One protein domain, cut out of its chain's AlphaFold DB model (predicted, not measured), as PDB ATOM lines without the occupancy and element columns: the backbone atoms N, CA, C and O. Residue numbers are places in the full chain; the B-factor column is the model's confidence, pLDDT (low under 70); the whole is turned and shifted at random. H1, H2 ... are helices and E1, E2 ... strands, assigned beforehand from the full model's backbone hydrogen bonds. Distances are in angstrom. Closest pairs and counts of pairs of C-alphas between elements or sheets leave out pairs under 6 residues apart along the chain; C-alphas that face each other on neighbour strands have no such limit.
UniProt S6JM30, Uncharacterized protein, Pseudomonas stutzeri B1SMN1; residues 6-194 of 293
ATOM      1  N   GLU A   6     327.215 288.412 320.090       91.88
ATOM      2  CA  GLU A   6     326.497 287.253 320.629       91.88
ATOM      3  C   GLU A   6     325.543 287.673 321.756       91.88
ATOM      4  O   GLU A   6     324.349 287.363 321.714       91.88
ATOM      5  N   LYS A   7     326.029 288.460 322.724       93.31
ATOM      6  CA  LYS A   7     325.190 289.036 323.780       93.31
ATOM      7  C   LYS A   7     324.171 290.020 323.225       93.31
ATOM      8  O   LYS A   7     323.032 290.007 323.684       93.31
ATOM      9  N   THR A   8     324.538 290.849 322.245       93.81
ATOM     10  CA  THR A   8     323.604 291.796 321.609       93.81
ATOM     11  C   THR A   8     322.461 291.051 320.915       93.81
ATOM     12  O   THR A   8     321.295 291.373 321.141       93.81
ATOM     13  N   HIS A   9     322.781 290.006 320.149       94.31
ATOM     14  CA  HIS A   9     321.809 289.128 319.504       94.31
ATOM     15  C   HIS A   9     320.887 288.465 320.533       94.31
ATOM     16  O   HIS A   9     319.675 288.659 320.483       94.31
ATOM     17  N   ARG A  10     321.453 287.748 321.519       93.75
ATOM     18  CA  ARG A  10     320.677 287.075 322.576       93.75
ATOM     19  C   ARG A  10     319.806 288.026 323.390       93.75
ATOM     20  O   ARG A  10     318.739 287.622 323.828       93.75
ATOM     21  N   SER A  11     320.263 289.258 323.617       93.56
ATOM     22  CA  SER A  11     319.540 290.224 324.450       93.56
ATOM     23  C   SER A  11     318.349 290.849 323.733       93.56
ATOM     24  O   SER A  11     317.345 291.087 324.389       93.56
ATOM     25  N   TYR A  12     318.463 291.152 322.433       93.62
ATOM     26  CA  TYR A  12     317.486 291.995 321.726       93.62
ATOM     27  C   TYR A  12     316.823 291.329 320.516       93.62
ATOM     28  O   TYR A  12     315.694 291.673 320.190       93.62
ATOM     29  N   LEU A  13     317.499 290.397 319.836       93.44
ATOM     30  CA  LEU A  13     316.995 289.763 318.607       93.44
ATOM     31  C   LEU A  13     316.318 288.408 318.855       93.44
ATOM     32  O   LEU A  13     315.619 287.906 317.979       93.44
ATOM     33  N   VAL A  14     316.480 287.837 320.051       93.12
ATOM     34  CA  VAL A  14     315.770 286.628 320.482       93.12
ATOM     35  C   VAL A  14     314.528 287.035 321.275       93.12
ATOM     36  O   VAL A  14     314.628 287.615 322.355       93.12
ATOM     37  N   GLY A  15     313.353 286.739 320.722       90.69
ATOM     38  CA  GLY A  15     312.070 286.926 321.397       90.69
ATOM     39  C   GLY A  15     311.689 285.734 322.275       90.69
ATOM     40  O   GLY A  15     312.248 284.643 322.162       90.69
ATOM     41  N   SER A  16     310.678 285.930 323.116       92.38
ATOM     42  CA  SER A  16     310.030 284.885 323.916       92.38
ATOM     43  C   SER A  16     308.511 284.965 323.758       92.38
ATOM     44  O   SER A  16     307.959 286.051 323.592       92.38
ATOM     45  N   MET A  17     307.829 283.821 323.780       89.38
ATOM     46  CA  MET A  17     306.368 283.763 323.693       89.38
ATOM     47  C   MET A  17     305.775 283.870 325.104       89.38
ATOM     48  O   MET A  17     305.994 282.987 325.931       89.38
ATOM     49  N   ILE A  18     305.037 284.945 325.381       88.69
ATOM     50  CA  ILE A  18     304.421 285.233 326.685       88.69
ATOM     51  C   ILE A  18     302.946 285.561 326.442       88.69
ATOM     52  O   ILE A  18     302.639 286.450 325.652       88.69
ATOM     53  N   GLU A  19     302.029 284.841 327.097       86.50
ATOM     54  CA  GLU A  19     300.568 285.031 326.948       86.50
ATOM     55  C   GLU A  19     300.084 284.975 325.479       86.50
ATOM     56  O   GLU A  19     299.210 285.728 325.057       86.50
ATOM     57  N   ASN A  20     300.669 284.072 324.679       86.69
ATOM     58  CA  ASN A  20     300.466 283.945 323.226       86.69
ATOM     59  C   ASN A  20     300.886 285.168 322.382       86.69
ATOM     60  O   ASN A  20     300.530 285.258 321.206       86.69
ATOM     61  N   VAL A  21     301.681 286.082 322.945       86.75
ATOM     62  CA  VAL A  21     302.271 287.229 322.247       86.75
ATOM     63  C   VAL A  21     303.793 287.091 322.240       86.75
ATOM     64  O   VAL A  21     304.412 286.833 323.272       86.75
ATOM     65  N   TRP A  22     304.421 287.300 321.083       89.31
ATOM     66  CA  TRP A  22     305.874 287.443 321.015       89.31
ATOM     67  C   TRP A  22     306.301 288.735 321.710       89.31
ATOM     68  O   TRP A  22     305.863 289.820 321.333       89.31
ATOM     69  N   GLN A  23     307.174 288.612 322.705       91.56
ATOM     70  CA  GLN A  23     307.763 289.727 323.435       91.56
ATOM     71  C   GLN A  23     309.284 289.694 323.299       91.56
ATOM     72  O   GLN A  23     309.919 288.645 323.421       91.56
ATOM     73  N   PHE A  24     309.866 290.861 323.055       92.88
ATOM     74  CA  PHE A  24     311.303 291.074 322.926       92.88
ATOM     75  C   PHE A  24     311.754 292.074 323.987       92.88
ATOM     76  O   PHE A  24     310.979 292.932 324.420       92.88
ATOM     77  N   LYS A  25     313.024 292.009 324.393       91.69
ATOM     78  CA  LYS A  25     313.582 293.056 325.247       91.69
ATOM     79  C   LYS A  25     313.697 294.354 324.428       91.69
ATOM     80  O   LYS A  25     314.359 294.335 323.387       91.69
ATOM     81  N   PRO A  26     313.116 295.484 324.871       89.81
ATOM     82  CA  PRO A  26     313.276 296.747 324.166       89.81
ATOM     83  C   PRO A  26     314.738 297.198 324.218       89.81
ATOM     84  O   PRO A  26     315.413 297.075 325.241       89.81
ATOM     85  N   THR A  27     315.220 297.765 323.116       89.31
ATOM     86  CA  THR A  27     316.594 298.285 323.024       89.31
ATOM     87  C   THR A  27     316.859 299.515 323.897       89.31
ATOM     88  O   THR A  27     318.006 299.781 324.250       89.31
ATOM     89  N   ASN A  28     315.806 300.225 324.304       84.94
ATOM     90  CA  ASN A  28     315.838 301.229 325.361       84.94
ATOM     91  C   ASN A  28     314.608 301.036 326.260       84.94
ATOM     92  O   ASN A  28     313.472 301.150 325.808       84.94
ATOM     93  N   GLU A  29     314.835 300.745 327.539       82.06
ATOM     94  CA  GLU A  29     313.770 300.491 328.519       82.06
ATOM     95  C   GLU A  29     313.026 301.779 328.934       82.06
ATOM     96  O   GLU A  29     311.872 301.709 329.346       82.06
ATOM     97  N   ARG A  30     313.657 302.959 328.809       84.62
ATOM     98  CA  ARG A  30     313.062 304.262 329.178       84.62
ATOM     99  C   ARG A  30     312.236 304.890 328.058       84.62
ATOM    100  O   ARG A  30     311.252 305.564 328.332       84.62
ATOM    101  N   ASP A  31     312.648 304.674 326.813       82.25
ATOM    102  CA  ASP A  31     311.873 305.019 325.621       82.25
ATOM    103  C   ASP A  31     311.926 303.851 324.627       82.25
ATOM    104  O   ASP A  31     312.798 303.828 323.750       82.25
ATOM    105  N   PRO A  32     310.980 302.899 324.717       79.25
ATOM    106  CA  PRO A  32     310.907 301.767 323.802       79.25
ATOM    107  C   PRO A  32     310.688 302.151 322.335       79.25
ATOM    108  O   PRO A  32     310.845 301.290 321.476       79.25
ATOM    109  N   ARG A  33     310.337 303.399 321.992       80.38
ATOM    110  CA  ARG A  33     310.248 303.834 320.585       80.38
ATOM    111  C   ARG A  33     311.597 304.272 320.026       80.38
ATOM    112  O   ARG A  33     311.785 304.230 318.811       80.38
ATOM    113  N   SER A  34     312.539 304.654 320.886       81.44
ATOM    114  CA  SER A  34     313.922 304.881 320.478       81.44
ATOM    115  C   SER A  34     314.637 303.550 320.218       81.44
ATOM    116  O   SER A  34     314.549 302.603 321.002       81.44
ATOM    117  N   GLY A  35     315.327 303.477 319.080       87.19
ATOM    118  CA  GLY A  35     316.325 302.447 318.813       87.19
ATOM    119  C   GLY A  35     317.694 302.840 319.369       87.19
ATOM    120  O   GLY A  35     317.871 303.929 319.921       87.19
ATOM    121  N   PHE A  36     318.690 301.985 319.161       91.81
ATOM    122  CA  PHE A  36     320.088 302.310 319.444       91.81
ATOM    123  C   PHE A  36     321.034 301.768 318.377       91.81
ATOM    124  O   PHE A  36     320.681 300.904 317.569       91.81
ATOM    125  N   PHE A  37     322.266 302.271 318.406       92.75
ATOM    126  CA  PHE A  37     323.338 301.823 317.532       92.75
ATOM    127  C   PHE A  37     324.351 300.992 318.341       92.75
ATOM    128  O   PHE A  37     325.180 301.592 319.028       92.75
ATOM    129  N   PRO A  38     324.339 299.640 318.275       92.31
ATOM    130  CA  PRO A  38     325.376 298.814 318.904       92.31
ATOM    131  C   PRO A  38     326.788 299.154 318.412       92.31
ATOM    132  O   PRO A  38     327.766 298.961 319.127       92.31
ATOM    133  N   ALA A  39     326.881 299.645 317.174       94.12
ATOM    134  CA  ALA A  39     328.108 300.034 316.505       94.12
ATOM    135  C   ALA A  39     327.861 301.279 315.653       94.12
ATOM    136  O   ALA A  39     326.862 301.327 314.936       94.12
ATOM    137  N   SER A  40     328.795 302.231 315.631       95.00
ATOM    138  CA  SER A  40     328.816 303.288 314.615       95.00
ATOM    139  C   SER A  40     330.238 303.758 314.314       95.00
ATOM    140  O   SER A  40     331.127 303.655 315.159       95.00
ATOM    141  N   HIS A  41     330.448 304.246 313.096       95.38
ATOM    142  CA  HIS A  41     331.677 304.877 312.638       95.38
ATOM    143  C   HIS A  41     331.328 306.057 311.721       95.38
ATOM    144  O   HIS A  41     330.285 306.055 311.063       95.38
ATOM    145  N   GLN A  42     332.177 307.083 311.711       95.62
ATOM    146  CA  GLN A  42     331.988 308.303 310.928       95.62
ATOM    147  C   GLN A  42     333.165 308.473 309.970       95.62
ATOM    148  O   GLN A  42     334.319 308.475 310.390       95.62
ATOM    149  N   ILE A  43     332.842 308.610 308.691       95.81
ATOM    150  CA  ILE A  43     333.761 308.823 307.578       95.81
ATOM    151  C   ILE A  43     333.634 310.287 307.160       95.81
ATOM    152  O   ILE A  43     332.519 310.789 306.996       95.81
ATOM    153  N   PHE A  44     334.766 310.964 306.976       95.12
ATOM    154  CA  PHE A  44     334.843 312.386 306.647       95.12
ATOM    155  C   PHE A  44     335.664 312.587 305.371       95.12
ATOM    156  O   PHE A  44     336.830 312.209 305.326       95.12
ATOM    157  N   SER A  45     335.052 313.177 304.345       91.38
ATOM    158  CA  SER A  45     335.614 313.320 302.997       91.38
ATOM    159  C   SER A  45     335.158 314.656 302.367       91.38
ATOM    160  O   SER A  45     335.099 315.685 303.050       91.38
ATOM    161  N   ASN A  46     334.801 314.679 301.081       91.88
ATOM    162  CA  ASN A  46     334.022 315.763 300.461       91.88
ATOM    163  C   ASN A  46     332.722 316.058 301.243       91.88
ATOM    164  O   ASN A  46     332.434 317.218 301.548       91.88
ATOM    165  N   ALA A  47     332.002 315.015 301.661       94.12
ATOM    166  CA  ALA A  47     330.922 315.072 302.648       94.12
ATOM    167  C   ALA A  47     331.169 314.052 303.782       94.12
ATOM    168  O   ALA A  47     332.251 313.467 303.861       94.12
ATOM    169  N   ALA A  48     330.215 313.863 304.698       94.75
ATOM    170  CA  ALA A  48     330.350 312.913 305.805       94.75
ATOM    171  C   ALA A  48     329.312 311.786 305.742       94.75
ATOM    172  O   ALA A  48     328.117 312.034 305.560       94.75
ATOM    173  N   LEU A  49     329.774 310.554 305.962       96.69
ATOM    174  CA  LEU A  49     328.959 309.342 306.032       96.69
ATOM    175  C   LEU A  49     329.085 308.720 307.422       96.69
ATOM    176  O   LEU A  49     330.170 308.328 307.845       96.69
ATOM    177  N   GLN A  50     327.965 308.563 308.117       96.38
ATOM    178  CA  GLN A  50     327.880 307.653 309.251       96.38
ATOM    179  C   GLN A  50     327.464 306.269 308.743       96.38
ATOM    180  O   GLN A  50     326.419 306.134 308.104       96.38
ATOM    181  N   VAL A  51     328.253 305.249 309.077       97.44
ATOM    182  CA  VAL A  51     327.890 303.834 308.940       97.44
ATOM    183  C   VAL A  51     327.655 303.261 310.335       97.44
ATOM    184  O   VAL A  51     328.445 303.489 311.253       97.44
ATOM    185  N   ALA A  52     326.537 302.573 310.541       96.62
ATOM    186  CA  ALA A  52     326.168 302.044 311.848       96.62
ATOM    187  C   ALA A  52     325.357 300.754 311.736       96.62
ATOM    188  O   ALA A  52     324.652 300.536 310.758       96.62
ATOM    189  N   LEU A  53     325.399 299.919 312.769       97.06
ATOM    190  CA  LEU A  53     324.350 298.921 312.979       97.06
ATOM    191  C   LEU A  53     323.246 299.612 313.769       97.06
ATOM    192  O   LEU A  53     323.558 300.292 314.741       97.06
ATOM    193  N   HIS A  54     321.986 299.463 313.370       95.56
ATOM    194  CA  HIS A  54     320.851 300.091 314.048       95.56
ATOM    195  C   HIS A  54     319.807 299.037 314.403       95.56
ATOM    196  O   HIS A  54     319.311 298.330 313.522       95.56
ATOM    197  N   LEU A  55     319.485 298.951 315.695       95.25
ATOM    198  CA  LEU A  55     318.411 298.125 316.236       95.25
ATOM    199  C   LEU A  55     317.273 299.035 316.696       95.25
ATOM    200  O   LEU A  55     317.506 299.955 317.480       95.25
ATOM    201  N   PHE A  56     316.059 298.789 316.211       92.81
ATOM    202  CA  PHE A  56     314.882 299.608 316.495       92.81
ATOM    203  C   PHE A  56     313.653 298.737 316.758       92.81
ATOM    204  O   PHE A  56     313.449 297.702 316.125       92.81
ATOM    205  N   ASN A  57     312.833 299.148 317.719       92.62
ATOM    206  CA  ASN A  57     311.775 298.300 318.256       92.62
ATOM    207  C   ASN A  57     310.465 298.478 317.473       92.62
ATOM    208  O   ASN A  57     310.085 299.593 317.112       92.62
ATOM    209  N   SER A  58     309.739 297.381 317.279       90.81
ATOM    210  CA  SER A  58     308.320 297.385 316.937       90.81
ATOM    211  C   SER A  58     307.516 297.342 318.233       90.81
ATOM    212  O   SER A  58     307.655 296.406 319.027       90.81
ATOM    213  N   ILE A  59     306.712 298.377 318.472       89.75
ATOM    214  CA  ILE A  59     305.926 298.556 319.696       89.75
ATOM    215  C   ILE A  59     304.440 298.430 319.355       89.75
ATOM    216  O   ILE A  59     303.964 299.103 318.440       89.75
ATOM    217  N   ASN A  60     303.711 297.580 320.082       88.25
ATOM    218  CA  ASN A  60     302.267 297.422 319.905       88.25
ATOM    219  C   ASN A  60     301.473 298.570 320.566       88.25
ATOM    220  O   ASN A  60     302.020 299.415 321.275       88.25
ATOM    221  N   GLU A  61     300.153 298.584 320.372       87.06
ATOM    222  CA  GLU A  61     299.251 299.595 320.954       87.06
ATOM    223  C   GLU A  61     299.291 299.641 322.494       87.06
ATOM    224  O   GLU A  61     299.021 300.681 323.090       87.06
ATOM    225  N   ARG A  62     299.685 298.535 323.143       85.19
ATOM    226  CA  ARG A  62     299.838 298.407 324.602       85.19
ATOM    227  C   ARG A  62     301.215 298.860 325.113       85.19
ATOM    228  O   ARG A  62     301.503 298.701 326.294       85.19
ATOM    229  N   GLY A  63     302.081 299.388 324.245       84.62
ATOM    230  CA  GLY A  63     303.433 299.831 324.604       84.62
ATOM    231  C   GLY A  63     304.466 298.705 324.754       84.62
ATOM    232  O   GLY A  63     305.604 298.977 325.128       84.62
ATOM    233  N   GLN A  64     304.110 297.455 324.447       87.56
ATOM    234  CA  GLN A  64     305.000 296.297 324.565       87.56
ATOM    235  C   GLN A  64     305.858 296.135 323.304       87.56
ATOM    236  O   GLN A  64     305.382 296.345 322.184       87.56
ATOM    237  N   CYS A  65     307.113 295.713 323.474       90.31
ATOM    238  CA  CYS A  65     308.004 295.409 322.358       90.31
ATOM    239  C   CYS A  65     307.694 294.019 321.787       90.31
ATOM    240  O   CYS A  65     307.997 293.000 322.404       90.31
ATOM    241  N   VAL A  66     307.083 293.998 320.600       91.81
ATOM    242  CA  VAL A  66     306.648 292.779 319.889       91.81
ATOM    243  C   VAL A  66     307.606 292.353 318.772       91.81
ATOM    244  O   VAL A  66     307.345 291.402 318.043       91.81
ATOM    245  N   GLY A  67     308.724 293.062 318.627       92.38
ATOM    246  CA  GLY A  67     309.788 292.748 317.680       92.38
ATOM    247  C   GLY A  67     310.928 293.750 317.779       92.38
ATOM    248  O   GLY A  67     310.702 294.916 318.103       92.38
ATOM    249  N   VAL A  68     312.143 293.324 317.443       92.81
ATOM    250  CA  VAL A  68     313.283 294.222 317.223       92.81
ATOM    251  C   VAL A  68     313.740 294.058 315.782       92.81
ATOM    252  O   VAL A  68     314.175 292.991 315.360       92.81
ATOM    253  N   SER A  69     313.592 295.126 315.008       93.38
ATOM    254  CA  SER A  69     314.097 295.222 313.644       93.38
ATOM    255  C   SER A  69     315.547 295.693 313.643       93.38
ATOM    256  O   SER A  69     316.000 296.399 314.545       93.38
ATOM    257  N   HIS A  70     316.274 295.309 312.601       95.38
ATOM    258  CA  HIS A  70     317.704 295.545 312.461       95.38
ATOM    259  C   HIS A  70     318.041 296.013 311.045       95.38
ATOM    260  O   HIS A  70     317.357 295.662 310.083       95.38
ATOM    261  N   CYS A  71     319.101 296.804 310.909       96.69
ATOM    262  CA  CYS A  71     319.636 297.206 309.610       96.69
ATOM    263  C   CYS A  71     321.091 297.671 309.706       96.69
ATOM    264  O   CYS A  71     321.551 298.118 310.763       96.69
ATOM    265  N   LEU A  72     321.778 297.641 308.564       97.88
ATOM    266  CA  LEU A  72     322.944 298.480 308.331       97.88
ATOM    267  C   LEU A  72     322.435 299.886 307.975       97.88
ATOM    268  O   LEU A  72     321.785 300.100 306.952       97.88
ATOM    269  N   TYR A  73     322.678 300.841 308.864       97.25
ATOM    270  CA  TYR A  73     322.293 302.237 308.722       97.25
ATOM    271  C   TYR A  73     323.400 303.022 308.027       97.25
ATOM    272  O   TYR A  73     324.544 303.030 308.486       97.25
ATOM    273  N   LEU A  74     323.038 303.717 306.950       97.06
ATOM    274  CA  LEU A  74     323.888 304.702 306.287       97.06
ATOM    275  C   LEU A  74     323.232 306.072 306.394       97.06
ATOM    276  O   LEU A  74     322.048 306.211 306.086       97.06
ATOM    277  N   ASN A  75     323.988 307.085 306.798       95.38
ATOM    278  CA  ASN A  75     323.491 308.447 306.952       95.38
ATOM    279  C   ASN A  75     324.488 309.450 306.371       95.38
ATOM    280  O   ASN A  75     325.568 309.674 306.919       95.38
ATOM    281  N   PHE A  76     324.100 310.022 305.236       95.56
ATOM    282  CA  PHE A  76     324.856 310.988 304.460       95.56
ATOM    283  C   PHE A  76     324.531 312.394 304.957       95.56
ATOM    284  O   PHE A  76     323.360 312.763 305.078       95.56
ATOM    285  N   THR A  77     325.563 313.182 305.238       94.44
ATOM    286  CA  THR A  77     325.444 314.516 305.836       94.44
ATOM    287  C   THR A  77     326.420 315.475 305.165       94.44
ATOM    288  O   THR A  77     327.562 315.118 304.858       94.44
ATOM    289  N   ARG A  78     325.973 316.701 304.897       91.25
ATOM    290  CA  ARG A  78     326.742 317.683 304.133       91.25
ATOM    291  C   ARG A  78     327.862 318.309 304.958       91.25
ATOM    292  O   ARG A  78     327.763 318.501 306.176       91.25
ATOM    293  N   LYS A  79     328.909 318.697 304.236       91.25
ATOM    294  CA  LYS A  79     329.908 319.667 304.671       91.25
ATOM    295  C   LYS A  79     329.431 321.045 304.217       91.25
ATOM    296  O   LYS A  79     329.193 321.243 303.031       91.25
ATOM    297  N   ILE A  80     329.239 321.970 305.152       87.06
ATOM    298  CA  ILE A  80     328.781 323.339 304.878       87.06
ATOM    299  C   ILE A  80     329.777 324.278 305.555       87.06
ATOM    300  O   ILE A  80     330.069 324.097 306.739       87.06
ATOM    301  N   ASP A  81     330.335 325.220 304.795       87.50
ATOM    302  CA  ASP A  81     331.359 326.176 305.246       87.50
ATOM    303  C   ASP A  81     332.562 325.493 305.928       87.50
ATOM    304  O   ASP A  81     333.042 325.892 306.984       87.50
ATOM    305  N   GLY A  82     333.010 324.374 305.345       87.31
ATOM    306  CA  GLY A  82     334.100 323.543 305.867       87.31
ATOM    307  C   GLY A  82     333.718 322.595 307.014       87.31
ATOM    308  O   GLY A  82     334.463 321.652 307.279       87.31
ATOM    309  N   VAL A  83     332.551 322.772 307.643       91.00
ATOM    310  CA  VAL A  83     332.112 322.015 308.828       91.00
ATOM    311  C   VAL A  83     331.156 320.880 308.450       91.00
ATOM    312  O   VAL A  83     330.133 321.096 307.798       91.00
ATOM    313  N   TYR A  84     331.442 319.660 308.911       90.38
ATOM    314  CA  TYR A  84     330.526 318.523 308.783       90.38
ATOM    315  C   TYR A  84     329.357 318.672 309.758       90.38
ATOM    316  O   TYR A  84     329.556 318.721 310.973       90.38
ATOM    317  N   LYS A  85     328.127 318.745 309.242       84.19
ATOM    318  CA  LYS A  85     326.944 319.004 310.079       84.19
ATOM    319  C   LYS A  85     326.452 317.768 310.845       84.19
ATOM    320  O   LYS A  85     325.821 317.935 311.887       84.19
ATOM    321  N   LEU A  86     326.763 316.549 310.385       87.38
ATOM    322  CA  LEU A  86     326.379 315.284 311.035       87.38
ATOM    323  C   LEU A  86     324.880 315.273 311.420       87.38
ATOM    324  O   LEU A  86     324.019 315.551 310.587       87.38
ATOM    325  N   ASN A  87     324.551 315.000 312.686       83.44
ATOM    326  CA  ASN A  87     323.172 314.964 313.194       83.44
ATOM    327  C   ASN A  87     322.435 316.317 313.114       83.44
ATOM    328  O   ASN A  87     321.203 316.332 313.160       83.44
ATOM    329  N   ASN A  88     323.168 317.424 312.953       85.81
ATOM    330  CA  ASN A  88     322.621 318.771 312.788       85.81
ATOM    331  C   ASN A  88     322.343 319.120 311.311       85.81
ATOM    332  O   ASN A  88     321.922 320.239 311.022       85.81
ATOM    333  N   ASP A  89     322.578 318.205 310.358       87.75
ATOM    334  CA  ASP A  89     322.122 318.399 308.979       87.75
ATOM    335  C   ASP A  89     320.620 318.092 308.865       87.75
ATOM    336  O   ASP A  89     320.183 316.941 308.991       87.75
ATOM    337  N   ASN A  90     319.837 319.138 308.598       86.81
ATOM    338  CA  ASN A  90     318.402 319.052 308.317       86.81
ATOM    339  C   ASN A  90     318.101 318.410 306.949       86.81
ATOM    340  O   ASN A  90     316.993 317.929 306.736       86.81
ATOM    341  N   GLY A  91     319.074 318.398 306.033       87.50
ATOM    342  CA  GLY A  91     318.985 317.777 304.708       87.50
ATOM    343  C   GLY A  91     319.720 316.440 304.603       87.50
ATOM    344  O   GLY A  91     320.052 316.030 303.495       87.50
ATOM    345  N   ARG A  92     320.009 315.774 305.731       91.31
ATOM    346  CA  ARG A  92     320.665 314.460 305.727       91.31
ATOM    347  C   ARG A  92     319.845 313.400 304.996       91.31
ATOM    348  O   ARG A  92     318.626 313.314 305.168       91.31
ATOM    349  N   VAL A  93     320.524 312.523 304.261       92.38
ATOM    350  CA  VAL A  93     319.890 311.402 303.557       92.38
ATOM    351  C   VAL A  93     320.275 310.100 304.246       92.38
ATOM    352  O   VAL A  93     321.438 309.712 304.263       92.38
ATOM    353  N   ALA A  94     319.288 309.420 304.830       92.69
ATOM    354  CA  ALA A  94     319.497 308.191 305.587       92.69
ATOM    355  C   ALA A  94     318.790 306.972 304.974       92.69
ATOM    356  O   ALA A  94     317.642 307.071 304.520       92.69
ATOM    357  N   PHE A  95     319.468 305.824 305.039       94.50
ATOM    358  CA  PHE A  95     319.051 304.523 304.524       94.50
ATOM    359  C   PHE A  95     319.122 303.458 305.622       94.50
ATOM    360  O   PHE A  95     320.012 303.472 306.470       94.50
ATOM    361  N   HIS A  96     318.188 302.512 305.567       95.06
ATOM    362  CA  HIS A  96     318.190 301.294 306.370       95.06
ATOM    363  C   HIS A  96     318.333 300.130 305.393       95.06
ATOM    364  O   HIS A  96     317.391 299.863 304.647       95.06
ATOM    365  N   LEU A  97     319.505 299.500 305.355       96.12
ATOM    366  CA  LEU A  97     319.800 298.387 304.459       96.12
ATOM    367  C   LEU A  97     319.567 297.058 305.190       96.12
ATOM    368  O   LEU A  97     320.016 296.874 306.328       96.12
ATOM    369  N   ASP A  98     318.861 296.134 304.545       94.75
ATOM    370  CA  ASP A  98     318.799 294.738 304.980       94.75
ATOM    371  C   ASP A  98     320.120 294.001 304.675       94.75
ATOM    372  O   ASP A  98     321.083 294.593 304.181       94.75
ATOM    373  N   LEU A  99     320.210 292.722 305.052       94.06
ATOM    374  CA  LEU A  99     321.451 291.958 304.903       94.06
ATOM    375  C   LEU A  99     321.812 291.689 303.431       94.06
ATOM    376  O   LEU A  99     322.998 291.651 303.111       94.06
ATOM    377  N   GLY A 100     320.825 291.539 302.542       93.56
ATOM    378  CA  GLY A 100     321.069 291.330 301.113       93.56
ATOM    379  C   GLY A 100     321.698 292.572 300.492       93.56
ATOM    380  O   GLY A 100     322.779 292.507 299.919       93.56
ATOM    381  N   VAL A 101     321.109 293.740 300.749       94.94
ATOM    382  CA  VAL A 101     321.657 295.015 300.263       94.94
ATOM    383  C   VAL A 101     323.012 295.346 300.913       94.94
ATOM    384  O   VAL A 101     323.869 295.972 300.290       94.94
ATOM    385  N   ALA A 102     323.250 294.907 302.154       96.00
ATOM    386  CA  ALA A 102     324.564 295.008 302.793       96.00
ATOM    387  C   ALA A 102     325.620 294.068 302.168       96.00
ATOM    388  O   ALA A 102     326.801 294.420 302.172       96.00
ATOM    389  N   SER A 103     325.212 292.917 301.617       95.19
ATOM    390  CA  SER A 103     326.053 292.002 300.824       95.19
ATOM    391  C   SER A 103     326.457 292.645 299.490       95.19
ATOM    392  O   SER A 103     327.645 292.743 299.180       95.19
ATOM    393  N   ASP A 104     325.501 293.237 298.768       95.00
ATOM    394  CA  ASP A 104     325.782 293.976 297.527       95.00
ATOM    395  C   ASP A 104     326.729 295.165 297.774       95.00
ATOM    396  O   ASP A 104     327.722 295.353 297.064       95.00
ATOM    397  N   LEU A 105     326.474 295.940 298.838       96.81
ATOM    398  CA  LEU A 105     327.349 297.035 299.258       96.81
ATOM    399  C   LEU A 105     328.751 296.537 299.636       96.81
ATOM    400  O   LEU A 105     329.734 297.195 299.298       96.81
ATOM    401  N   TYR A 106     328.856 295.395 300.326       96.62
ATOM    402  CA  TYR A 106     330.134 294.775 300.679       96.62
ATOM    403  C   TYR A 106     330.931 294.398 299.425       96.62
ATOM    404  O   TYR A 106     332.109 294.751 299.322       96.62
ATOM    405  N   GLY A 107     330.290 293.753 298.444       94.50
ATOM    406  CA  GLY A 107     330.901 293.447 297.150       94.50
ATOM    407  C   GLY A 107     331.413 294.699 296.436       94.50
ATOM    408  O   GLY A 107     332.539 294.716 295.937       94.50
ATOM    409  N   PHE A 108     330.639 295.785 296.464       95.62
ATOM    410  CA  PHE A 108     331.057 297.069 295.906       95.62
ATOM    411  C   PHE A 108     332.259 297.672 296.645       95.62
ATOM    412  O   PHE A 108     333.282 297.958 296.023       95.62
ATOM    413  N   VAL A 109     332.220 297.846 297.971       95.31
ATOM    414  CA  VAL A 109     333.347 298.498 298.674       95.31
ATOM    415  C   VAL A 109     334.617 297.642 298.709       95.31
ATOM    416  O   VAL A 109     335.713 298.192 298.800       95.31
ATOM    417  N   THR A 110     334.506 296.317 298.571       93.69
ATOM    418  CA  THR A 110     335.670 295.423 298.437       93.69
ATOM    419  C   THR A 110     336.244 295.354 297.020       93.69
ATOM    420  O   THR A 110     337.403 294.968 296.878       93.69
ATOM    421  N   GLY A 111     335.496 295.790 295.999       90.62
ATOM    422  CA  GLY A 111     335.920 295.761 294.594       90.62
ATOM    423  C   GLY A 111     335.597 294.461 293.856       90.62
ATOM    424  O   GLY A 111     336.194 294.196 292.820       90.62
ATOM    425  N   ALA A 112     334.664 293.652 294.369       90.44
ATOM    426  CA  ALA A 112     334.111 292.503 293.650       90.44
ATOM    427  C   ALA A 112     333.117 292.921 292.546       90.44
ATOM    428  O   ALA A 112     332.921 292.183 291.581       90.44
ATOM    429  N   VAL A 113     332.500 294.101 292.681       89.94
ATOM    430  CA  VAL A 113     331.697 294.765 291.640       89.94
ATOM    431  C   VAL A 113     332.037 296.255 291.580       89.94
ATOM    432  O   VAL A 113     332.364 296.867 292.601       89.94
ATOM    433  N   ASP A 114     331.955 296.846 290.387       90.19
ATOM    434  CA  ASP A 114     332.237 298.273 290.190       90.19
ATOM    435  C   ASP A 114     331.029 299.183 290.459       90.19
ATOM    436  O   ASP A 114     331.205 300.386 290.666       90.19
ATOM    437  N   ASP A 115     329.827 298.606 290.485       93.31
ATOM    438  CA  ASP A 115     328.534 299.271 290.614       93.31
ATOM    439  C   ASP A 115     327.741 298.782 291.839       93.31
ATOM    440  O   ASP A 115     327.780 297.608 292.203       93.31
ATOM    441  N   PHE A 116     326.980 299.687 292.454       94.81
ATOM    442  CA  PHE A 116     325.974 299.384 293.475       94.81
ATOM    443  C   PHE A 116     324.752 300.280 293.261       94.81
ATOM    444  O   PHE A 116     324.884 301.456 292.926       94.81
ATOM    445  N   THR A 117     323.540 299.760 293.447       94.38
ATOM    446  CA  THR A 117     322.311 300.569 293.420       94.38
ATOM    447  C   THR A 117     321.240 299.928 294.287       94.38
ATOM    448  O   THR A 117     320.954 298.742 294.157       94.38
ATOM    449  N   TYR A 118     320.592 300.729 295.130       94.44
ATOM    450  CA  TYR A 118     319.441 300.307 295.920       94.44
ATOM    451  C   TYR A 118     318.395 301.420 296.023       94.44
ATOM    452  O   TYR A 118     318.714 302.591 296.236       94.44
ATOM    453  N   ARG A 119     317.117 301.048 295.888       92.75
ATOM    454  CA  ARG A 119     315.981 301.974 295.878       92.75
ATOM    455  C   ARG A 119     314.979 301.621 296.972       92.75
ATOM    456  O   ARG A 119     314.327 300.584 296.922       92.75
ATOM    457  N   VAL A 120     314.789 302.534 297.921       88.62
ATOM    458  CA  VAL A 120     313.780 302.410 298.979       88.62
ATOM    459  C   VAL A 120     312.458 302.983 298.481       88.62
ATOM    460  O   VAL A 120     312.338 304.194 298.286       88.62
ATOM    461  N   VAL A 121     311.441 302.134 298.343       87.31
ATOM    462  CA  VAL A 121     310.055 302.538 298.061       87.31
ATOM    463  C   VAL A 121     309.211 302.317 299.317       87.31
ATOM    464  O   VAL A 121     309.253 301.247 299.919       87.31
ATOM    465  N   ARG A 122     308.454 303.333 299.749       84.62
ATOM    466  CA  ARG A 122     307.514 303.243 300.882       84.62
ATOM    467  C   ARG A 122     306.219 303.966 300.528       84.62
ATOM    468  O   ARG A 122     306.267 305.032 299.921       84.62
ATOM    469  N   SER A 123     305.079 303.413 300.940       85.12
ATOM    470  CA  SER A 123     303.772 304.036 300.697       85.12
ATOM    471  C   SER A 123     303.724 305.473 301.236       85.12
ATOM    472  O   SER A 123     304.266 305.764 302.307       85.12
ATOM    473  N   GLY A 124     303.126 306.385 300.463       83.12
ATOM    474  CA  GLY A 124     302.991 307.803 300.814       83.12
ATOM    475  C   GLY A 124     304.305 308.593 300.928       83.12
ATOM    476  O   GLY A 124     304.296 309.704 301.458       83.12
ATOM    477  N   ARG A 125     305.450 308.058 300.477       83.81
ATOM    478  CA  ARG A 125     306.744 308.761 300.502       83.81
ATOM    479  C   ARG A 125     307.443 308.673 299.142       83.81
ATOM    480  O   ARG A 125     307.450 307.596 298.550       83.81
ATOM    481  N   PRO A 126     308.080 309.758 298.663       85.50
ATOM    482  CA  PRO A 126     308.936 309.674 297.488       85.50
ATOM    483  C   PRO A 126     310.060 308.645 297.682       85.50
ATOM    484  O   PRO A 126     310.539 308.472 298.810       85.50
ATOM    485  N   PRO A 127     310.468 307.946 296.610       88.31
ATOM    486  CA  PRO A 127     311.502 306.927 296.693       88.31
ATOM    487  C   PRO A 127     312.854 307.559 297.034       88.31
ATOM    488  O   PRO A 127     313.167 308.649 296.561       88.31
ATOM    489  N   LYS A 128     313.669 306.852 297.819       91.62
ATOM    490  CA  LYS A 128     315.082 307.206 298.024       91.62
ATOM    491  C   LYS A 128     315.968 306.277 297.211       91.62
ATOM    492  O   LYS A 128     315.627 305.103 297.065       91.62
ATOM    493  N   CYS A 129     317.090 306.782 296.723       93.31
ATOM    494  CA  CYS A 129     318.063 306.008 295.960       93.31
ATOM    495  C   CYS A 129     319.437 306.129 296.617       93.31
ATOM    496  O   CYS A 129     319.830 307.226 297.003       93.31
ATOM    497  N   ILE A 130     320.157 305.021 296.745       95.44
ATOM    498  CA  ILE A 130     321.592 305.026 297.016       95.44
ATOM    499  C   ILE A 130     322.294 304.345 295.846       95.44
ATOM    500  O   ILE A 130     321.872 303.279 295.398       95.44
ATOM    501  N   GLN A 131     323.344 304.979 295.346       96.00
ATOM    502  CA  GLN A 131     324.153 304.503 294.229       96.00
ATOM    503  C   GLN A 131     325.619 304.460 294.649       96.00
ATOM    504  O   GLN A 131     326.063 305.274 295.460       96.00
ATOM    505  N   GLY A 132     326.361 303.506 294.104       96.62
ATOM    506  CA  GLY A 132     327.802 303.393 294.237       96.62
ATOM    507  C   GLY A 132     328.440 303.239 292.864       96.62
ATOM    508  O   GLY A 132     327.989 302.410 292.076       96.62
ATOM    509  N   ILE A 133     329.474 304.033 292.588       96.12
ATOM    510  CA  ILE A 133     330.294 303.905 291.380       96.12
ATOM    511  C   ILE A 133     331.776 303.838 291.736       96.12
ATOM    512  O   ILE A 133     332.249 304.503 292.662       96.12
ATOM    513  N   SER A 134     332.510 303.025 290.987       93.19
ATOM    514  CA  SER A 134     333.963 302.920 291.086       93.19
ATOM    515  C   SER A 134     334.603 303.846 290.068       93.19
ATOM    516  O   SER A 134     334.321 303.755 288.876       93.19
ATOM    517  N   ILE A 135     335.476 304.732 290.535       91.62
ATOM    518  CA  ILE A 135     336.253 305.629 289.683       91.62
ATOM    519  C   ILE A 135     337.740 305.397 289.924       91.62
ATOM    520  O   ILE A 135     338.171 305.092 291.038       91.62
ATOM    521  N   TRP A 136     338.536 305.563 288.876       86.81
ATOM    522  CA  TRP A 136     339.986 305.437 288.947       86.81
ATOM    523  C   TRP A 136     340.599 306.835 288.926       86.81
ATOM    524  O   TRP A 136     340.421 307.578 287.961       86.81
ATOM    525  N   ARG A 137     341.297 307.206 290.002       85.06
ATOM    526  CA  ARG A 137     342.061 308.458 290.119       85.06
ATOM    527  C   ARG A 137     343.516 308.089 290.384       85.06
ATOM    528  O   ARG A 137     343.782 307.317 291.299       85.06
ATOM    529  N   ASP A 138     344.435 308.570 289.550       86.75
ATOM    530  CA  ASP A 138     345.884 308.335 289.681       86.75
ATOM    531  C   ASP A 138     346.278 306.845 289.813       86.75
ATOM    532  O   ASP A 138     347.187 306.472 290.550       86.75
ATOM    533  N   GLY A 139     345.552 305.963 289.111       81.88
ATOM    534  CA  GLY A 139     345.736 304.506 289.173       81.88
ATOM    535  C   GLY A 139     345.137 303.824 290.413       81.88
ATOM    536  O   GLY A 139     345.208 302.603 290.529       81.88
ATOM    537  N   VAL A 140     344.507 304.577 291.320       85.25
ATOM    538  CA  VAL A 140     343.859 304.074 292.537       85.25
ATOM    539  C   VAL A 140     342.340 304.039 292.365       85.25
ATOM    540  O   VAL A 140     341.720 305.005 291.915       85.25
ATOM    541  N   ARG A 141     341.716 302.928 292.773       86.00
ATOM    542  CA  ARG A 141     340.255 302.791 292.823       86.00
ATOM    543  C   ARG A 141     339.672 303.545 294.023       86.00
ATOM    544  O   ARG A 141     339.879 303.160 295.176       86.00
ATOM    545  N   VAL A 142     338.872 304.565 293.736       89.00
ATOM    546  CA  VAL A 142     338.028 305.281 294.698       89.00
ATOM    547  C   VAL A 142     336.585 304.818 294.498       89.00
ATOM    548  O   VAL A 142     336.092 304.773 293.373       89.00
ATOM    549  N   ALA A 143     335.904 304.468 295.584       95.06
ATOM    550  CA  ALA A 143     334.482 304.141 295.557       95.06
ATOM    551  C   ALA A 143     333.691 305.385 295.974       95.06
ATOM    552  O   ALA A 143     333.930 305.921 297.051       95.06
ATOM    553  N   VAL A 144     332.759 305.860 295.151       96.56
ATOM    554  CA  VAL A 144     331.895 307.004 295.484       96.56
ATOM    555  C   VAL A 144     330.509 306.477 295.818       96.56
ATOM    556  O   VAL A 144     329.939 305.737 295.020       96.56
ATOM    557  N   LEU A 145     329.962 306.858 296.976       97.31
ATOM    558  CA  LEU A 145     328.563 306.604 297.329       97.31
ATOM    559  C   LEU A 145     327.742 307.889 297.230       97.31
ATOM    560  O   LEU A 145     328.117 308.908 297.804       97.31
ATOM    561  N   ARG A 146     326.586 307.816 296.571       95.62
ATOM    562  CA  ARG A 146     325.629 308.911 296.382       95.62
ATOM    563  C   ARG A 146     324.297 308.548 297.028       95.62
ATOM    564  O   ARG A 146     323.675 307.566 296.630       95.62
ATOM    565  N   GLY A 147     323.849 309.334 298.005       94.31
ATOM    566  CA  GLY A 147     322.525 309.200 298.620       94.31
ATOM    567  C   GLY A 147     321.558 310.283 298.139       94.31
ATOM    568  O   GLY A 147     321.873 311.463 298.252       94.31
ATOM    569  N   GLU A 148     320.374 309.899 297.659       91.81
ATOM    570  CA  GLU A 148     319.332 310.798 297.140       91.81
ATOM    571  C   GLU A 148     317.987 310.648 297.878       91.81
ATOM    572  O   GLU A 148     317.504 309.535 298.114       91.81
ATOM    573  N   ASP A 149     317.335 311.776 298.183       86.69
ATOM    574  CA  ASP A 149     315.957 311.831 298.693       86.69
ATOM    575  C   ASP A 149     314.999 312.354 297.607       86.69
ATOM    576  O   ASP A 149     315.209 313.426 297.042       86.69
ATOM    577  N   GLY A 150     313.924 311.620 297.307       74.44
ATOM    578  CA  GLY A 150     313.045 311.890 296.159       74.44
ATOM    579  C   GLY A 150     312.109 313.102 296.282       74.44
ATOM    580  O   GLY A 150     311.132 313.187 295.541       74.44
ATOM    581  N   ARG A 151     312.331 314.021 297.230       71.06
ATOM    582  CA  ARG A 151     311.386 315.099 297.602       71.06
ATOM    583  C   ARG A 151     311.451 316.385 296.749       71.06
ATOM    584  O   ARG A 151     310.730 317.324 297.066       71.06
ATOM    585  N   LYS A 152     312.191 316.362 295.628       52.94
ATOM    586  CA  LYS A 152     312.538 317.491 294.723       52.94
ATOM    587  C   LYS A 152     313.511 318.515 295.327       52.94
ATOM    588  O   LYS A 152     313.638 318.603 296.540       52.94
ATOM    589  N   GLU A 153     314.243 319.187 294.428       50.72
ATOM    590  CA  GLU A 153     315.608 319.698 294.654       50.72
ATOM    591  C   GLU A 153     316.461 318.654 295.377       50.72
ATOM    592  O   GLU A 153     316.668 318.689 296.587       50.72
ATOM    593  N   ALA A 154     316.893 317.648 294.609       52.88
ATOM    594  CA  ALA A 154     317.637 316.519 295.137       52.88
ATOM    595  C   ALA A 154     318.956 316.996 295.761       52.88
ATOM    596  O   ALA A 154     319.950 317.204 295.068       52.88
ATOM    597  N   ALA A 155     318.968 317.108 297.089       69.31
ATOM    598  CA  ALA A 155     320.180 317.124 297.889       69.31
ATOM    599  C   ALA A 155     320.826 315.732 297.810       69.31
ATOM    600  O   ALA A 155     320.793 314.957 298.765       69.31
ATOM    601  N   SER A 156     321.368 315.395 296.638       88.44
ATOM    602  CA  SER A 156     322.257 314.256 296.480       88.44
ATOM    603  C   SER A 156     323.516 314.552 297.283       88.44
ATOM    604  O   SER A 156     324.169 315.574 297.062       88.44
ATOM    605  N   ILE A 157     323.845 313.680 298.228       93.19
ATOM    606  CA  ILE A 157     325.071 313.791 299.015       93.19
ATOM    607  C   ILE A 157     326.004 312.689 298.535       93.19
ATOM    608  O   ILE A 157     325.727 311.504 298.726       93.19
ATOM    609  N   GLU A 158     327.092 313.101 297.895       94.38
ATOM    610  CA  GLU A 158     328.162 312.226 297.433       94.38
ATOM    611  C   GLU A 158     329.277 312.180 298.478       94.38
ATOM    612  O   GLU A 158     329.658 313.209 299.039       94.38
ATOM    613  N   VAL A 159     329.771 310.976 298.764       95.62
ATOM    614  CA  VAL A 159     330.873 310.718 299.693       95.62
ATOM    615  C   VAL A 159     331.902 309.846 298.986       95.62
ATOM    616  O   VAL A 159     331.629 308.689 298.655       95.62
ATOM    617  N   ASP A 160     333.097 310.400 298.791       94.88
ATOM    618  CA  ASP A 160     334.251 309.677 298.264       94.88
ATOM    619  C   ASP A 160     334.828 308.794 299.379       94.88
ATOM    620  O   ASP A 160     335.276 309.300 300.414       94.88
ATOM    621  N   LEU A 161     334.821 307.475 299.171       95.12
ATOM    622  CA  LEU A 161     335.409 306.484 300.066       95.12
ATOM    623  C   LEU A 161     336.842 306.167 299.623       95.12
ATOM    624  O   LEU A 161     337.077 305.447 298.643       95.12
ATOM    625  N   ASP A 162     337.803 306.668 300.392       91.19
ATOM    626  CA  ASP A 162     339.192 306.227 300.328       91.19
ATOM    627  C   ASP A 162     339.340 304.763 300.794       91.19
ATOM    628  O   ASP A 162     338.368 304.080 301.141       91.19
ATOM    629  N   ARG A 163     340.571 304.238 300.808       91.56
ATOM    630  CA  ARG A 163     340.789 302.836 301.188       91.56
ATOM    631  C   ARG A 163     340.406 302.549 302.647       91.56
ATOM    632  O   ARG A 163     339.912 301.456 302.924       91.56
ATOM    633  N   ALA A 164     340.599 303.499 303.563       93.19
ATOM    634  CA  ALA A 164     340.235 303.332 304.968       93.19
ATOM    635  C   ALA A 164     338.708 303.304 305.155       93.19
ATOM    636  O   ALA A 164     338.183 302.421 305.835       93.19
ATOM    637  N   ALA A 165     337.989 304.202 304.482       95.12
ATOM    638  CA  ALA A 165     336.534 304.255 304.450       95.12
ATOM    639  C   ALA A 165     335.918 302.999 303.810       95.12
ATOM    640  O   ALA A 165     334.965 302.444 304.358       95.12
ATOM    641  N   GLN A 166     336.488 302.496 302.707       95.50
ATOM    642  CA  GLN A 166     336.082 301.221 302.096       95.50
ATOM    643  C   GLN A 166     336.214 300.053 303.090       95.50
ATOM    644  O   GLN A 166     335.275 299.273 303.247       95.50
ATOM    645  N   ILE A 167     337.342 299.962 303.809       95.69
ATOM    646  CA  ILE A 167     337.560 298.946 304.854       95.69
ATOM    647  C   ILE A 167     336.553 299.109 306.001       95.69
ATOM    648  O   ILE A 167     336.009 298.113 306.477       95.69
ATOM    649  N   ALA A 168     336.265 300.341 306.430       95.94
ATOM    650  CA  ALA A 168     335.291 300.603 307.487       95.94
ATOM    651  C   ALA A 168     333.872 300.167 307.084       95.94
ATOM    652  O   ALA A 168     333.224 299.450 307.844       95.94
ATOM    653  N   VAL A 169     333.399 300.525 305.884       97.25
ATOM    654  CA  VAL A 169     332.081 300.085 305.391       97.25
ATOM    655  C   VAL A 169     332.033 298.558 305.259       97.25
ATOM    656  O   VAL A 169     331.095 297.942 305.764       97.25
ATOM    657  N   ALA A 170     333.073 297.932 304.693       96.19
ATOM    658  CA  ALA A 170     333.159 296.475 304.569       96.19
ATOM    659  C   ALA A 170     333.081 295.775 305.939       96.19
ATOM    660  O   ALA A 170     332.310 294.832 306.121       96.19
ATOM    661  N   ALA A 171     333.828 296.276 306.928       95.69
ATOM    662  CA  ALA A 171     333.817 295.754 308.292       95.69
ATOM    663  C   ALA A 171     332.439 295.881 308.961       95.69
ATOM    664  O   ALA A 171     332.059 295.003 309.734       95.69
ATOM    665  N   PHE A 172     331.665 296.927 308.651       96.88
ATOM    666  CA  PHE A 172     330.297 297.075 309.152       96.88
ATOM    667  C   PHE A 172     329.299 296.120 308.480       96.88
ATOM    668  O   PHE A 172     328.417 295.612 309.173       96.88
ATOM    669  N   CYS A 173     329.463 295.787 307.196       96.62
ATOM    670  CA  CYS A 173     328.693 294.704 306.570       96.62
ATOM    671  C   CYS A 173     328.996 293.346 307.235       96.62
ATOM    672  O   CYS A 173     328.073 292.623 307.612       96.62
ATOM    673  N   VAL A 174     330.276 293.031 307.484       95.06
ATOM    674  CA  VAL A 174     330.692 291.808 308.207       95.06
ATOM    675  C   VAL A 174     330.162 291.786 309.643       95.06
ATOM    676  O   VAL A 174     329.666 290.760 310.114       95.06
ATOM    677  N   ALA A 175     330.204 292.924 310.338       94.62
ATOM    678  CA  ALA A 175     329.634 293.074 311.673       94.62
ATOM    679  C   ALA A 175     328.110 292.864 311.691       94.62
ATOM    680  O   ALA A 175     327.590 292.294 312.648       94.62
ATOM    681  N   TYR A 176     327.397 293.265 310.634       96.56
ATOM    682  CA  TYR A 176     325.964 293.008 310.508       96.56
ATOM    683  C   TYR A 176     325.675 291.506 310.377       96.56
ATOM    684  O   TYR A 176     324.840 290.978 311.109       96.56
ATOM    685  N   GLY A 177     326.439 290.795 309.538       94.75
ATOM    686  CA  GLY A 177     326.373 289.333 309.450       94.75
ATOM    687  C   GLY A 177     326.645 288.644 310.795       94.75
ATOM    688  O   GLY A 177     325.887 287.759 311.189       94.75
ATOM    689  N   ARG A 178     327.654 289.103 311.554       93.69
ATOM    690  CA  ARG A 178     327.954 288.601 312.917       93.69
ATOM    691  C   ARG A 178     326.854 288.891 313.937       93.69
ATOM    692  O   ARG A 178     326.632 288.074 314.823       93.69
ATOM    693  N   LEU A 179     326.167 290.027 313.825       94.50
ATOM    694  CA  LEU A 179     325.036 290.371 314.693       94.50
ATOM    695  C   LEU A 179     323.817 289.472 314.438       94.50
ATOM    696  O   LEU A 179     323.101 289.139 315.380       94.50
ATOM    697  N   LEU A 180     323.568 289.072 313.188       93.94
ATOM    698  CA  LEU A 180     322.431 288.210 312.848       93.94
ATOM    699  C   LEU A 180     322.728 286.721 313.031       93.94
ATOM    700  O   LEU A 180     321.845 285.978 313.449       93.94
ATOM    701  N   TYR A 181     323.966 286.297 312.783       93.75
ATOM    702  CA  TYR A 181     324.371 284.894 312.838       93.75
ATOM    703  C   TYR A 181     325.639 284.697 313.687       93.75
ATOM    704  O   TYR A 181     326.675 284.282 313.161       93.75
ATOM    705  N   PRO A 182     325.591 284.968 315.007       90.69
ATOM    706  CA  PRO A 182     326.768 284.896 315.880       90.69
ATOM    707  C   PRO A 182     327.358 283.482 316.020       90.69
ATOM    708  O   PRO A 182     328.501 283.339 316.437       90.69
ATOM    709  N   SER A 183     326.600 282.439 315.666       89.62
ATOM    710  CA  SER A 183     327.055 281.043 315.639       89.62
ATOM    711  C   SER A 183     327.804 280.646 314.361       89.62
ATOM    712  O   SER A 183     328.388 279.563 314.320       89.62
ATOM    713  N   LEU A 184     327.787 281.473 313.309       90.06
ATOM    714  CA  LEU A 184     328.501 281.182 312.068       90.06
ATOM    715  C   LEU A 184     329.969 281.609 312.160       90.06
ATOM    716  O   LEU A 184     330.296 282.722 312.571       90.06
ATOM    717  N   GLY A 185     330.859 280.727 311.703       87.75
ATOM    718  CA  GLY A 185     332.273 281.050 311.537       87.75
ATOM    719  C   GLY A 185     332.497 282.149 310.494       87.75
ATOM    720  O   GLY A 185     331.690 282.344 309.583       87.75
ATOM    721  N   GLU A 186     333.631 282.844 310.594       86.00
ATOM    722  CA  GLU A 186     333.960 283.995 309.742       86.00
ATOM    723  C   GLU A 186     333.840 283.687 308.243       86.00
ATOM    724  O   GLU A 186     333.202 284.446 307.520       86.00
ATOM    725  N   ALA A 187     334.347 282.536 307.793       88.56
ATOM    726  CA  ALA A 187     334.250 282.108 306.397       88.56
ATOM    727  C   ALA A 187     332.797 281.961 305.901       88.56
ATOM    728  O   ALA A 187     332.507 282.310 304.761       88.56
ATOM    729  N   ALA A 188     331.868 281.502 306.749       88.69
ATOM    730  CA  ALA A 188     330.457 281.368 306.382       88.69
ATOM    731  C   ALA A 188     329.766 282.738 306.279       88.69
ATOM    732  O   ALA A 188     328.996 282.974 305.353       88.69
ATOM    733  N   ILE A 189     330.093 283.673 307.175       89.81
ATOM    734  CA  ILE A 189     329.594 285.057 307.110       89.81
ATOM    735  C   ILE A 189     330.127 285.762 305.858       89.81
ATOM    736  O   ILE A 189     329.370 286.420 305.149       89.81
ATOM    737  N   MET A 190     331.410 285.575 305.545       87.69
ATOM    738  CA  MET A 190     332.034 286.114 304.336       87.69
ATOM    739  C   MET A 190     331.451 285.492 303.061       87.69
ATOM    740  O   MET A 190     331.313 286.195 302.067       87.69
ATOM    741  N   ALA A 191     331.049 284.216 303.084       85.94
ATOM    742  CA  ALA A 191     330.364 283.567 301.965       85.94
ATOM    743  C   ALA A 191     328.930 284.090 301.752       85.94
ATOM    744  O   ALA A 191     328.508 284.227 300.611       85.94
ATOM    745  N   ILE A 192     328.200 284.430 302.823       85.75
ATOM    746  CA  ILE A 192     326.867 285.067 302.747       85.75
ATOM    747  C   ILE A 192     326.962 286.513 302.223       85.75
ATOM    748  O   ILE A 192     326.083 286.975 301.497       85.75
ATOM    749  N   LEU A 193     328.017 287.236 302.611       88.62
ATOM    750  CA  LEU A 193     328.246 288.634 302.227       88.62
ATOM    751  C   LEU A 193     328.992 288.810 300.905       88.62
ATOM    752  O   LEU A 193     329.037 289.915 300.379       88.62
ATOM    753  N   SER A 194     329.601 287.751 300.378       84.94
ATOM    754  CA  SER A 194     330.098 287.760 299.008       84.94
ATOM    755  C   SER A 194     328.874 287.677 298.099       84.94
ATOM    756  O   SER A 194     328.197 286.644 298.132       84.94
TER     757      SER A 194
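Overview. This is residues 6 to 194 of the 293 residues of an uncharacterized protein of Pseudomonas stutzeri B1SMN1 (UniProt S6JM30). Two twisted four-strand sheets lie partly face to face as a sandwich with crossed strands, and two helices side by side, H2 and H3, pack on both. H4 crosses these two helices, while H1 and the small hairpin E1 E2 lie toward one end of the long axis. The printed part has 189 residues with four named helices and ten named strands, in the order H1 E1 E2 E3 E4 E5 E6 H2 E7 E8 E9 E10 H3 H4, class mixed. The sheets, E3 E4 E5 E6 and E7 E8 E9 E10 in those orders, are antiparallel. The whole is compact, radius of gyration of the C-alphas 17.7 A, spanning 62 by 41 by 29 A.

Arrangement. After H1, residues 6 to 13, comes the hairpin of E1, residues 16 to 18, and E2, residues 21 to 23, with N 16 and O 23 within hydrogen-bond range at 2.8 A. E3, residues 36 to 44, E4, residues 48 to 59, E5, residues 65 to 77, and E6, residues 93 to 97, form a meander, each strand the antiparallel neighbour of the one before; N 41 and O 51 at 2.8 A, N 52 and O 73 at 2.9 A and N 74 and O 95 at 3.1 A are within hydrogen-bond range. E3, E4 and E5 bend by 73, 59 and 62 degrees. H1 only grazes this sheet. H2, residues 99 to 110, precedes a second meander, E7, residues 115 to 122, E8, residues 125 to 137, E9, residues 140 to 149, and E10, residues 157 to 161; N 118 and O 130 at 2.9 A, N 131 and O 146 at 2.9 A and N 159 and O 145 at 2.8 A are within range. In the sandwich the strands cross at 54 degrees. H2 is on the second sheet, over E7 and E8, at a height of 9.7 A. H3, residues 163 to 180, is on the first sheet at 9.3 A, along E4 at 5 degrees on the local plane, on the same face as H2, two layers. H3 is the hub: it touches H2 (C-alphas of Gln 166 and Val 109 closest, 5.2 A) at a shallow tilt of 25 degrees, opposite ways. With residues 178 to 180 alone it touches H1 (Leu 179 and His 9, C-alphas 5.9 A). H4, residues 186 to 193, touches H3, about perpendicular at 80 degrees, Ile 189 and Gly 177 closest, C-alphas 5.8 A. In each helix every O i to N i+4 pair is within range.

Along the chain. H1 begins at C-alpha 6 (326.497, 287.253, 320.629). E8 is 36.8 A long, E4 31.6 A, H3 26.2 A. H4 ends at C-alpha 193 (328.246, 288.634, 302.227).

Size, cuts and confidence. The C-alphas of Glu 19 and Asp 138, farthest apart, are 63.1 A apart. The printed part has no cut. The links E2 to E3 and E5 to E6 are long. Residues 152 to 155 are under 70 in pLDDT; the mean of the printed part is 90.6.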